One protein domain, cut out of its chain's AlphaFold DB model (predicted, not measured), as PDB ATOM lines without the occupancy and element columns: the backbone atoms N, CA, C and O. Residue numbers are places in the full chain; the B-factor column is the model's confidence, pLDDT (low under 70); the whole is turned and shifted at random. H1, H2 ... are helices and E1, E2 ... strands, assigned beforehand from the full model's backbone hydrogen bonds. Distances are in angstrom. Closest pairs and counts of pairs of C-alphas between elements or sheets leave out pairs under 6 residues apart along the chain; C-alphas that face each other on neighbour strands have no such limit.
ATOM      1  N   PRO A  48     133.115 120.783 143.457       85.12
ATOM      2  CA  PRO A  48     132.309 121.576 142.520       85.12
ATOM      3  C   PRO A  48     132.681 121.344 141.051       85.12
ATOM      4  O   PRO A  48     131.830 121.379 140.157       85.12
ATOM      5  N   TRP A  49     133.971 121.104 140.810       86.56
ATOM      6  CA  TRP A  49     134.534 120.906 139.480       86.56
ATOM      7  C   TRP A  49     134.565 119.437 139.098       86.56
ATOM      8  O   TRP A  49     134.953 118.576 139.895       86.56
ATOM      9  N   GLU A  50     134.241 119.198 137.834       86.81
ATOM     10  CA  GLU A  50     134.526 117.962 137.129       86.81
ATOM     11  C   GLU A  50     135.529 118.282 136.015       86.81
ATOM     12  O   GLU A  50     135.244 118.995 135.046       86.81
ATOM     13  N   GLY A  51     136.770 117.838 136.205       85.06
ATOM     14  CA  GLY A  51     137.884 118.306 135.389       85.06
ATOM     15  C   GLY A  51     138.100 119.816 135.551       85.06
ATOM     16  O   GLY A  51     138.487 120.275 136.619       85.06
ATOM     17  N   ASP A  52     137.880 120.582 134.479       83.69
ATOM     18  CA  ASP A  52     138.010 122.050 134.477       83.69
ATOM     19  C   ASP A  52     136.664 122.783 134.474       83.69
ATOM     20  O   ASP A  52     136.640 124.011 134.534       83.69
ATOM     21  N   VAL A  53     135.548 122.061 134.356       86.75
ATOM     22  CA  VAL A  53     134.224 122.673 134.230       86.75
ATOM     23  C   VAL A  53     133.518 122.614 135.573       86.75
ATOM     24  O   VAL A  53     133.499 121.585 136.248       86.75
ATOM     25  N   LEU A  54     132.934 123.741 135.965       86.88
ATOM     26  CA  LEU A  54     132.072 123.823 137.130       86.88
ATOM     27  C   LEU A  54     130.683 123.294 136.750       86.88
ATOM     28  O   LEU A  54     129.997 123.899 135.919       86.88
ATOM     29  N   LEU A  55     130.305 122.165 137.350       86.62
ATOM     30  CA  LEU A  55     129.020 121.493 137.125       86.62
ATOM     31  C   LEU A  55     128.198 121.374 138.411       86.62
ATOM     32  O   LEU A  55     126.977 121.483 138.373       86.62
ATOM     33  N   ASN A  56     128.856 121.194 139.558       86.44
ATOM     34  CA  ASN A  56     128.183 121.030 140.844       86.44
ATOM     35  C   ASN A  56     128.100 122.374 141.581       86.44
ATOM     36  O   ASN A  56     128.904 122.658 142.471       86.44
ATOM     37  N   PHE A  57     127.108 123.194 141.229       81.88
ATOM     38  CA  PHE A  57     126.872 124.504 141.858       81.88
ATOM     39  C   PHE A  57     126.492 124.385 143.340       81.88
ATOM     40  O   PHE A  57     126.985 125.157 144.158       81.88
ATOM     41  N   ASP A  58     125.745 123.343 143.715       77.31
ATOM     42  CA  ASP A  58     125.433 123.032 145.118       77.31
ATOM     43  C   ASP A  58     126.687 122.799 145.966       77.31
ATOM     44  O   ASP A  58     126.692 123.042 147.168       77.31
ATOM     45  N   ALA A  59     127.753 122.265 145.365       75.69
ATOM     46  CA  ALA A  59     129.000 122.034 146.083       75.69
ATOM     47  C   ALA A  59     129.854 123.303 146.168       75.69
ATOM     48  O   ALA A  59     130.632 123.439 147.108       75.69
ATOM     49  N   LEU A  60     129.711 124.214 145.196       73.69
ATOM     50  CA  LEU A  60     130.357 125.526 145.214       73.69
ATOM     51  C   LEU A  60     129.758 126.415 146.304       73.69
ATOM     52  O   LEU A  60     130.477 127.165 146.963       73.69
ATOM     53  N   CYS A  61     128.443 126.318 146.482       61.06
ATOM     54  CA  CYS A  61     127.690 127.186 147.359       61.06
ATOM     55  C   CYS A  61     126.875 126.391 148.339       61.06
ATOM     56  O   CYS A  61     125.824 125.843 148.026       61.06
ATOM     57  N   TYR A  62     127.353 126.406 149.573       57.41
ATOM     58  CA  TYR A  62     126.557 125.944 150.681       57.41
ATOM     59  C   TYR A  62     126.587 126.984 151.798       57.41
ATOM     60  O   TYR A  62     127.664 127.291 152.314       57.41
ATOM     61  N   PRO A  63     125.435 127.564 152.168       47.94
ATOM     62  CA  PRO A  63     125.367 128.479 153.294       47.94
ATOM     63  C   PRO A  63     125.713 127.720 154.579       47.94
ATOM     64  O   PRO A  63     125.188 126.634 154.843       47.94
ATOM     65  N   ARG A  64     126.622 128.285 155.377       43.53
ATOM     66  CA  ARG A  64     126.811 127.866 156.762       43.53
ATOM     67  C   ARG A  64     125.796 128.660 157.574       43.53
ATOM     68  O   ARG A  64     125.942 129.866 157.685       43.53
ATOM     69  N   ASP A  65     124.792 127.977 158.110       36.56
ATOM     70  CA  ASP A  65     123.663 128.547 158.850       36.56
ATOM     71  C   ASP A  65     122.724 129.462 158.039       36.56
ATOM     72  O   ASP A  65     123.115 130.234 157.163       36.56
ATOM     73  N   VAL A  66     121.433 129.351 158.357       34.34
ATOM     74  CA  VAL A  66     120.362 130.246 157.906       34.34
ATOM     75  C   VAL A  66     120.772 131.685 158.253       34.34
ATOM     76  O   VAL A  66     120.697 132.083 159.411       34.34
ATOM     77  N   GLY A  67     121.258 132.443 157.266       30.27
ATOM     78  CA  GLY A  67     121.631 133.856 157.419       30.27
ATOM     79  C   GLY A  67     123.123 134.204 157.348       30.27
ATOM     80  O   GLY A  67     123.449 135.373 157.544       30.27
ATOM     81  N   LYS A  68     124.039 133.262 157.055       35.78
ATOM     82  CA  LYS A  68     125.457 133.591 156.795       35.78
ATOM     83  C   LYS A  68     125.967 132.988 155.481       35.78
ATOM     84  O   LYS A  68     126.225 131.792 155.344       35.78
ATOM     85  N   CYS A  69     126.180 133.857 154.500       37.09
ATOM     86  CA  CYS A  69     126.688 133.521 153.176       37.09
ATOM     87  C   CYS A  69     128.209 133.272 153.194       37.09
ATOM     88  O   CYS A  69     128.988 134.047 152.657       37.09
ATOM     89  N   THR A  70     128.665 132.173 153.801       42.69
ATOM     90  CA  THR A  70     130.108 131.848 153.899       42.69
ATOM     91  C   THR A  70     130.534 130.600 153.120       42.69
ATOM     92  O   THR A  70     131.666 130.167 153.252       42.69
ATOM     93  N   GLY A  71     129.699 130.043 152.236       40.97
ATOM     94  CA  GLY A  71     130.060 128.852 151.437       40.97
ATOM     95  C   GLY A  71     131.263 129.029 150.503       40.97
ATOM     96  O   GLY A  71     132.050 128.104 150.335       40.97
ATOM     97  N   LEU A  72     131.454 130.238 149.965       46.69
ATOM     98  CA  LEU A  72     132.662 130.608 149.228       46.69
ATOM     99  C   LEU A  72     133.701 131.255 150.165       46.69
ATOM    100  O   LEU A  72     134.886 130.978 150.050       46.69
ATOM    101  N   CYS A  73     133.260 132.044 151.153       46.69
ATOM    102  CA  CYS A  73     134.066 132.923 152.016       46.69
ATOM    103  C   CYS A  73     134.468 132.317 153.377       46.69
ATOM    104  O   CYS A  73     134.509 133.022 154.377       46.69
ATOM    105  N   LEU A  74     134.755 131.018 153.465       44.09
ATOM    106  CA  LEU A  74     134.923 130.344 154.766       44.09
ATOM    107  C   LEU A  74     136.212 130.678 155.541       44.09
ATOM    108  O   LEU A  74     136.374 130.180 156.650       44.09
ATOM    109  N   HIS A  75     137.126 131.486 154.996       47.84
ATOM    110  CA  HIS A  75     138.373 131.853 155.692       47.84
ATOM    111  C   HIS A  75     138.831 133.299 155.514       47.84
ATOM    112  O   HIS A  75     139.722 133.757 156.226       47.84
ATOM    113  N   THR A  76     138.234 134.040 154.587       48.00
ATOM    114  CA  THR A  76     138.342 135.495 154.613       48.00
ATOM    115  C   THR A  76     137.403 135.975 155.712       48.00
ATOM    116  O   THR A  76     136.236 135.607 155.690       48.00
ATOM    117  N   THR A  77     137.912 136.751 156.666       45.72
ATOM    118  CA  THR A  77     137.270 137.331 157.868       45.72
ATOM    119  C   THR A  77     136.071 138.262 157.593       45.72
ATOM    120  O   THR A  77     135.830 139.230 158.308       45.72
ATOM    121  N   ILE A  78     135.321 138.011 156.524       58.34
ATOM    122  CA  ILE A  78     134.155 138.775 156.112       58.34
ATOM    123  C   ILE A  78     132.949 138.163 156.831       58.34
ATOM    124  O   ILE A  78     132.312 137.233 156.341       58.34
ATOM    125  N   ASP A  79     132.662 138.677 158.025       57.47
ATOM    126  CA  ASP A  79     131.516 138.281 158.855       57.47
ATOM    127  C   ASP A  79     130.205 138.978 158.431       57.47
ATOM    128  O   ASP A  79     129.322 139.225 159.256       57.47
ATOM    129  N   THR A  80     130.055 139.323 157.148       60.72
ATOM    130  CA  THR A  80     128.862 140.005 156.627       60.72
ATOM    131  C   THR A  80     127.913 139.033 155.918       60.72
ATOM    132  O   THR A  80     128.356 138.073 155.281       60.72
ATOM    133  N   PRO A  81     126.586 139.240 156.025       63.62
ATOM    134  CA  PRO A  81     125.597 138.404 155.343       63.62
ATOM    135  C   PRO A  81     125.612 138.599 153.818       63.62
ATOM    136  O   PRO A  81     125.231 137.684 153.092       63.62
ATOM    137  N   THR A  82     126.083 139.753 153.338       69.38
ATOM    138  CA  THR A  82     126.267 140.104 151.922       69.38
ATOM    139  C   THR A  82     127.735 140.398 151.625       69.38
ATOM    140  O   THR A  82     128.505 140.750 152.524       69.38
ATOM    141  N   VAL A  83     128.142 140.241 150.364       74.62
ATOM    142  CA  VAL A  83     129.500 140.573 149.910       74.62
ATOM    143  C   VAL A  83     129.484 141.964 149.280       74.62
ATOM    144  O   VAL A  83     129.249 142.113 148.086       74.62
ATOM    145  N   ASP A  84     129.788 142.994 150.066       81.44
ATOM    146  CA  ASP A  84     129.715 144.399 149.625       81.44
ATOM    147  C   ASP A  84     130.936 144.847 148.785       81.44
ATOM    148  O   ASP A  84     131.292 146.024 148.747       81.44
ATOM    149  N   HIS A  85     131.653 143.915 148.152       83.31
ATOM    150  CA  HIS A  85     132.930 144.176 147.476       83.31
ATOM    151  C   HIS A  85     132.857 143.730 146.013       83.31
ATOM    152  O   HIS A  85     132.250 142.699 145.727       83.31
ATOM    153  N   PRO A  86     133.501 144.446 145.072       89.50
ATOM    154  CA  PRO A  86     133.636 143.960 143.705       89.50
ATOM    155  C   PRO A  86     134.441 142.652 143.691       89.50
ATOM    156  O   PRO A  86     135.519 142.570 144.284       89.50
ATOM    157  N   VAL A  87     133.926 141.634 143.002       87.12
ATOM    158  CA  VAL A  87     134.548 140.307 142.934       87.12
ATOM    159  C   VAL A  87     135.174 140.090 141.561       87.12
ATOM    160  O   VAL A  87     134.533 140.226 140.517       87.12
ATOM    161  N   LEU A  88     136.445 139.699 141.567       90.00
ATOM    162  CA  LEU A  88     137.144 139.187 140.397       90.00
ATOM    163  C   LEU A  88     137.232 137.666 140.518       90.00
ATOM    164  O   LEU A  88     137.867 137.156 141.441       90.00
ATOM    165  N   MET A  89     136.611 136.939 139.591       88.75
ATOM    166  CA  MET A  89     136.597 135.479 139.596       88.75
ATOM    167  C   MET A  89     137.374 134.929 138.404       88.75
ATOM    168  O   MET A  89     137.207 135.365 137.266       88.75
ATOM    169  N   THR A  90     138.233 133.945 138.649       89.81
ATOM    170  CA  THR A  90     138.941 133.259 137.568       89.81
ATOM    171  C   THR A  90     138.088 132.144 136.985       89.81
ATOM    172  O   THR A  90     137.468 131.378 137.721       89.81
ATOM    173  N   GLU A  91     138.118 132.000 135.668       89.81
ATOM    174  CA  GLU A  91     137.509 130.889 134.946       89.81
ATOM    175  C   GLU A  91     138.516 130.233 134.000       89.81
ATOM    176  O   GLU A  91     139.594 130.760 133.713       89.81
ATOM    177  N   ARG A  92     138.144 129.058 133.499       88.88
ATOM    178  CA  ARG A  92     138.969 128.276 132.582       88.88
ATOM    179  C   ARG A  92     138.707 128.677 131.134       88.88
ATOM    180  O   ARG A  92     137.646 129.205 130.794       88.88
ATOM    181  N   LEU A  93     139.679 128.398 130.264       87.88
ATOM    182  CA  LEU A  93     139.520 128.592 128.823       87.88
ATOM    183  C   LEU A  93     138.284 127.854 128.308       87.88
ATOM    184  O   LEU A  93     138.114 126.663 128.572       87.88
ATOM    185  N   CYS A  94     137.472 128.561 127.521       85.88
ATOM    186  CA  CYS A  94     136.248 128.031 126.920       85.88
ATOM    187  C   CYS A  94     135.262 127.451 127.951       85.88
ATOM    188  O   CYS A  94     134.600 126.452 127.669       85.88
ATOM    189  N   SER A  95     135.162 128.069 129.136       88.12
ATOM    190  CA  SER A  95     134.116 127.732 130.105       88.12
ATOM    191  C   SER A  95     132.727 127.856 129.453       88.12
ATOM    192  O   SER A  95     132.459 128.873 128.800       88.12
ATOM    193  N   PRO A  96     131.838 126.851 129.586       91.19
ATOM    194  CA  PRO A  96     130.501 126.916 129.015       91.19
ATOM    195  C   PRO A  96     129.728 128.126 129.533       91.19
ATOM    196  O   PRO A  96     129.701 128.394 130.737       91.19
ATOM    197  N   LEU A  97     129.019 128.811 128.632       91.94
ATOM    198  CA  LEU A  97     128.219 129.982 128.990       91.94
ATOM    199  C   LEU A  97     127.176 129.657 130.069       91.94
ATOM    200  O   LEU A  97     126.948 130.472 130.953       91.94
ATOM    201  N   HIS A  98     126.605 128.451 130.038       91.94
ATOM    202  CA  HIS A  98     125.671 127.980 131.059       91.94
ATOM    203  C   HIS A  98     126.291 127.987 132.465       91.94
ATOM    204  O   HIS A  98     125.682 128.486 133.405       91.94
ATOM    205  N   SER A  99     127.534 127.513 132.594       90.62
ATOM    206  CA  SER A  99     128.235 127.490 133.878       90.62
ATOM    207  C   SER A  99     128.515 128.903 134.389       90.62
ATOM    208  O   SER A  99     128.304 129.208 135.564       90.62
ATOM    209  N   ARG A 100     128.889 129.812 133.480       91.12
ATOM    210  CA  ARG A 100     129.072 131.230 133.805       91.12
ATOM    211  C   ARG A 100     127.762 131.916 134.204       91.12
ATOM    212  O   ARG A 100     127.772 132.730 135.123       91.12
ATOM    213  N   ALA A 101     126.655 131.603 133.533       92.62
ATOM    214  CA  ALA A 101     125.348 132.183 133.826       92.62
ATOM    215  C   ALA A 101     124.892 131.798 135.238       92.62
ATOM    216  O   ALA A 101     124.636 132.689 136.041       92.62
ATOM    217  N   LEU A 102     124.930 130.503 135.572       90.44
ATOM    218  CA  LEU A 102     124.562 130.008 136.902       90.44
ATOM    219  C   LEU A 102     125.478 130.551 138.006       90.44
ATOM    220  O   LEU A 102     125.008 130.935 139.070       90.44
ATOM    221  N   THR A 103     126.787 130.643 137.749       88.62
ATOM    222  CA  THR A 103     127.721 131.262 138.708       88.62
ATOM    223  C   THR A 103     127.407 132.743 138.926       88.62
ATOM    224  O   THR A 103     127.508 133.233 140.045       88.62
ATOM    225  N   SER A 104     127.005 133.465 137.878       91.00
ATOM    226  CA  SER A 104     126.655 134.887 137.988       91.00
ATOM    227  C   SER A 104     125.343 135.090 138.737       91.00
ATOM    228  O   SER A 104     125.295 135.924 139.632       91.00
ATOM    229  N   GLU A 105     124.313 134.306 138.408       90.56
ATOM    230  CA  GLU A 105     123.030 134.284 139.120       90.56
ATOM    231  C   GLU A 105     123.259 134.060 140.613       90.56
ATOM    232  O   GLU A 105     122.866 134.873 141.435       90.56
ATOM    233  N   LEU A 106     124.018 133.027 140.962       85.25
ATOM    234  CA  LEU A 106     124.407 132.735 142.332       85.25
ATOM    235  C   LEU A 106     125.110 133.925 143.026       85.25
ATOM    236  O   LEU A 106     124.778 134.259 144.160       85.25
ATOM    237  N   MET A 107     126.078 134.581 142.384       85.25
ATOM    238  CA  MET A 107     126.809 135.704 142.997       85.25
ATOM    239  C   MET A 107     125.941 136.950 143.204       85.25
ATOM    240  O   MET A 107     126.086 137.632 144.220       85.25
ATOM    241  N   PHE A 108     125.046 137.254 142.265       89.56
ATOM    242  CA  PHE A 108     124.164 138.416 142.367       89.56
ATOM    243  C   PHE A 108     122.949 138.150 143.266       89.56
ATOM    244  O   PHE A 108     122.655 138.967 144.132       89.56
ATOM    245  N   GLU A 109     122.287 137.002 143.128       87.12
ATOM    246  CA  GLU A 109     121.049 136.684 143.852       87.12
ATOM    247  C   GLU A 109     121.315 136.173 145.275       87.12
ATOM    248  O   GLU A 109     120.658 136.607 146.219       87.12
ATOM    249  N   LEU A 110     122.289 135.267 145.466       80.69
ATOM    250  CA  LEU A 110     122.555 134.668 146.784       80.69
ATOM    251  C   LEU A 110     123.520 135.505 147.632       80.69
ATOM    252  O   LEU A 110     123.342 135.604 148.844       80.69
ATOM    253  N   TYR A 111     124.563 136.072 147.016       77.81
ATOM    254  CA  TYR A 111     125.611 136.820 147.729       77.81
ATOM    255  C   TYR A 111     125.475 138.345 147.625       77.81
ATOM    256  O   TYR A 111     126.181 139.054 148.348       77.81
ATOM    257  N   SER A 112     124.586 138.845 146.759       85.75
ATOM    258  CA  SER A 112     124.344 140.280 146.543       85.75
ATOM    259  C   SER A 112     125.614 141.076 146.219       85.75
ATOM    260  O   SER A 112     125.811 142.184 146.712       85.75
ATOM    261  N   VAL A 113     126.488 140.508 145.381       86.56
ATOM    262  CA  VAL A 113     127.751 141.144 144.971       86.56
ATOM    263  C   VAL A 113     127.481 142.394 144.108       86.56
ATOM    264  O   VAL A 113     126.712 142.309 143.153       86.56
ATOM    265  N   PRO A 114     128.148 143.545 144.346       90.50
ATOM    266  CA  PRO A 114     127.909 144.781 143.591       90.50
ATOM    267  C   PRO A 114     128.370 144.716 142.128       90.50
ATOM    268  O   PRO A 114     127.750 145.302 141.244       90.50
ATOM    269  N   SER A 115     129.489 144.041 141.852       92.00
ATOM    270  CA  SER A 115     129.983 143.821 140.489       92.00
ATOM    271  C   SER A 115     130.866 142.579 140.421       92.00
ATOM    272  O   SER A 115     131.625 142.292 141.348       92.00
ATOM    273  N   LEU A 116     130.765 141.848 139.311       91.19
ATOM    274  CA  LEU A 116     131.480 140.599 139.073       91.19
ATOM    275  C   LEU A 116     132.168 140.653 137.711       91.19
ATOM    276  O   LEU A 116     131.544 140.992 136.707       91.19
ATOM    277  N   THR A 117     133.449 140.302 137.664       93.19
ATOM    278  CA  THR A 117     134.199 140.162 136.407       93.19
ATOM    279  C   THR A 117     134.899 138.812 136.357       93.19
ATOM    280  O   THR A 117     135.503 138.383 137.339       93.19
ATOM    281  N   TYR A 118     134.838 138.159 135.194       92.62
ATOM    282  CA  TYR A 118     135.526 136.897 134.939       92.62
ATOM    283  C   TYR A 118     136.843 137.123 134.203       92.62
ATOM    284  O   TYR A 118     136.919 137.944 133.287       92.62
ATOM    285  N   CYS A 119     137.883 136.386 134.582       91.06
ATOM    286  CA  CYS A 119     139.192 136.444 133.937       91.06
ATOM    287  C   CYS A 119     139.784 135.051 133.732       91.06
ATOM    288  O   CYS A 119     139.608 134.159 134.557       91.06
ATOM    289  N   VAL A 120     140.545 134.872 132.653       91.44
ATOM    290  CA  VAL A 120     141.313 133.640 132.438       91.44
ATOM    291  C   VAL A 120     142.607 133.714 133.243       91.44
ATOM    292  O   VAL A 120     143.422 134.620 133.050       91.44
ATOM    293  N   ASP A 121     142.811 132.733 134.114       90.31
ATOM    294  CA  ASP A 121     143.969 132.611 135.007       90.31
ATOM    295  C   ASP A 121     145.329 132.689 134.289       90.31
ATOM    296  O   ASP A 121     146.196 133.470 134.684       90.31
ATOM    297  N   GLY A 122     145.513 131.949 133.194       90.62
ATOM    298  CA  GLY A 122     146.763 131.944 132.432       90.62
ATOM    299  C   GLY A 122     147.103 133.315 131.838       90.62
ATOM    300  O   GLY A 122     148.267 133.714 131.816       90.62
ATOM    301  N   ILE A 123     146.089 134.071 131.407       90.75
ATOM    302  CA  ILE A 123     146.286 135.433 130.900       90.75
ATOM    303  C   ILE A 123     146.685 136.354 132.054       90.75
ATOM    304  O   ILE A 123     147.653 137.096 131.922       90.75
ATOM    305  N   MET A 124     146.008 136.264 133.201       89.94
ATOM    306  CA  MET A 124     146.339 137.068 134.381       89.94
ATOM    307  C   MET A 124     147.775 136.820 134.870       89.94
ATOM    308  O   MET A 124     148.504 137.765 135.164       89.94
ATOM    309  N   SER A 125     148.220 135.559 134.875       91.69
ATOM    310  CA  SER A 125     149.606 135.199 135.199       91.69
ATOM    311  C   SER A 125     150.608 135.848 134.235       91.69
ATOM    312  O   SER A 125     151.636 136.374 134.661       91.69
ATOM    313  N   PHE A 126     150.292 135.890 132.937       92.00
ATOM    314  CA  PHE A 126     151.132 136.573 131.954       92.00
ATOM    315  C   PHE A 126     151.208 138.082 132.185       92.00
ATOM    316  O   PHE A 126     152.292 138.654 132.071       92.00
ATOM    317  N   TYR A 127     150.085 138.721 132.526       89.50
ATOM    318  CA  TYR A 127     150.054 140.141 132.873       89.50
ATOM    319  C   TYR A 127     150.940 140.444 134.085       89.50
ATOM    320  O   TYR A 127     151.767 141.349 134.009       89.50
ATOM    321  N   GLN A 128     150.830 139.649 135.154       89.25
ATOM    322  CA  GLN A 128     151.639 139.811 136.366       89.25
ATOM    323  C   GLN A 128     153.146 139.678 136.091       89.25
ATOM    324  O   GLN A 128     153.948 140.413 136.660       89.25
ATOM    325  N   ASN A 129     153.539 138.769 135.196       90.44
ATOM    326  CA  ASN A 129     154.947 138.534 134.868       90.44
ATOM    327  C   ASN A 129     155.543 139.565 133.893       90.44
ATOM    328  O   ASN A 129     156.761 139.634 133.759       90.44
ATOM    329  N   ASN A 130     154.713 140.347 133.197       88.94
ATOM    330  CA  ASN A 130     155.148 141.287 132.154       88.94
ATOM    331  C   ASN A 130     154.687 142.726 132.428       88.94
ATOM    332  O   ASN A 130     154.497 143.505 131.488       88.94
ATOM    333  N   LEU A 131     154.471 143.074 133.700       82.81
ATOM    334  CA  LEU A 131     154.003 144.395 134.120       82.81
ATOM    335  C   LEU A 131     154.828 145.496 133.439       82.81
ATOM    336  O   LEU A 131     156.041 145.597 133.610       82.81
ATOM    337  N   SER A 132     154.152 146.302 132.623       74.12
ATOM    338  CA  SER A 132     154.754 147.471 131.987       74.12
ATOM    339  C   SER A 132     154.695 148.659 132.952       74.12
ATOM    340  O   SER A 132     153.758 148.737 133.752       74.12
ATOM    341  N   PRO A 133     155.655 149.600 132.899       76.62
ATOM    342  CA  PRO A 133     155.559 150.834 133.666       76.62
ATOM    343  C   PRO A 133     154.253 151.574 133.320       76.62
ATOM    344  O   PRO A 133     153.811 151.526 132.169       76.62
ATOM    345  N   PRO A 134     153.645 152.294 134.283       72.81
ATOM    346  CA  PRO A 134     152.295 152.858 134.156       72.81
ATOM    347  C   PRO A 134     152.128 153.879 133.016       72.81
ATOM    348  O   PRO A 134     151.008 154.283 132.720       72.81
ATOM    349  N   SER A 135     153.217 154.297 132.362       73.19
ATOM    350  CA  SER A 135     153.192 155.269 131.268       73.19
ATOM    351  C   SER A 135     153.012 154.659 129.870       73.19
ATOM    352  O   SER A 135     152.972 155.419 128.903       73.19
TER     353      SER A 135
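This is residues 48 to 135 of the 500 residues of an uncharacterized protein of Galerina marginata (strain CBS 339.88) (UniProt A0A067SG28). A small two-stranded parallel sheet, E1 and E2, has the long helix H2 packed loosely over one face, and H3 follows E2 directly and leads into an arm, residues 125 to 135, that sticks out. The printed part has 88 residues, in the order H1, E1, H2, E2, H3; the class is mixed, with 37 residues in named elements, under half. It is only just loose, close to compact, with a radius of gyration of the C-alphas of 14.9 A, and elongated, spanning 48 by 29 by 20 A.

H1 is residues 57 to 60, 4.9 A, from C-alpha 57 at (126.872, 124.504, 141.858). E1 is 87 to 91, 12.7 A; H2 97 to 110, 19.3 A; E2 116 to 120, 13.8 A; H3 121 to 129, 12.5 A, ending at C-alpha 129 (154.947, 138.534, 134.868).

E1 and E2 are parallel at 32 degrees, with N 91 and O 119 2.8 A apart, within hydrogen-bond range. E1, H2, E2 form a strand-helix-strand unit, parallel strands joined through a helix, with a right-handed crossover. The closest C-alphas of H2 and E2, Ser 104 and Leu 116, are 7.6 A apart. H1 and H2 are close but not clearly touching, Phe 57 to Thr 103 being their closest C-alphas at 7.5 A. H2 and H3 are apart. In H2 and H3 every O i to N i+4 pair is within hydrogen-bond range; H1 is too short for one.

The C-alphas farthest apart, Val 66 and Ser 135, are 49.1 A apart. The printed part has no cut. H1 to E1 is a long link of 26 residues. Residues 61 to 82 have pLDDT under 70.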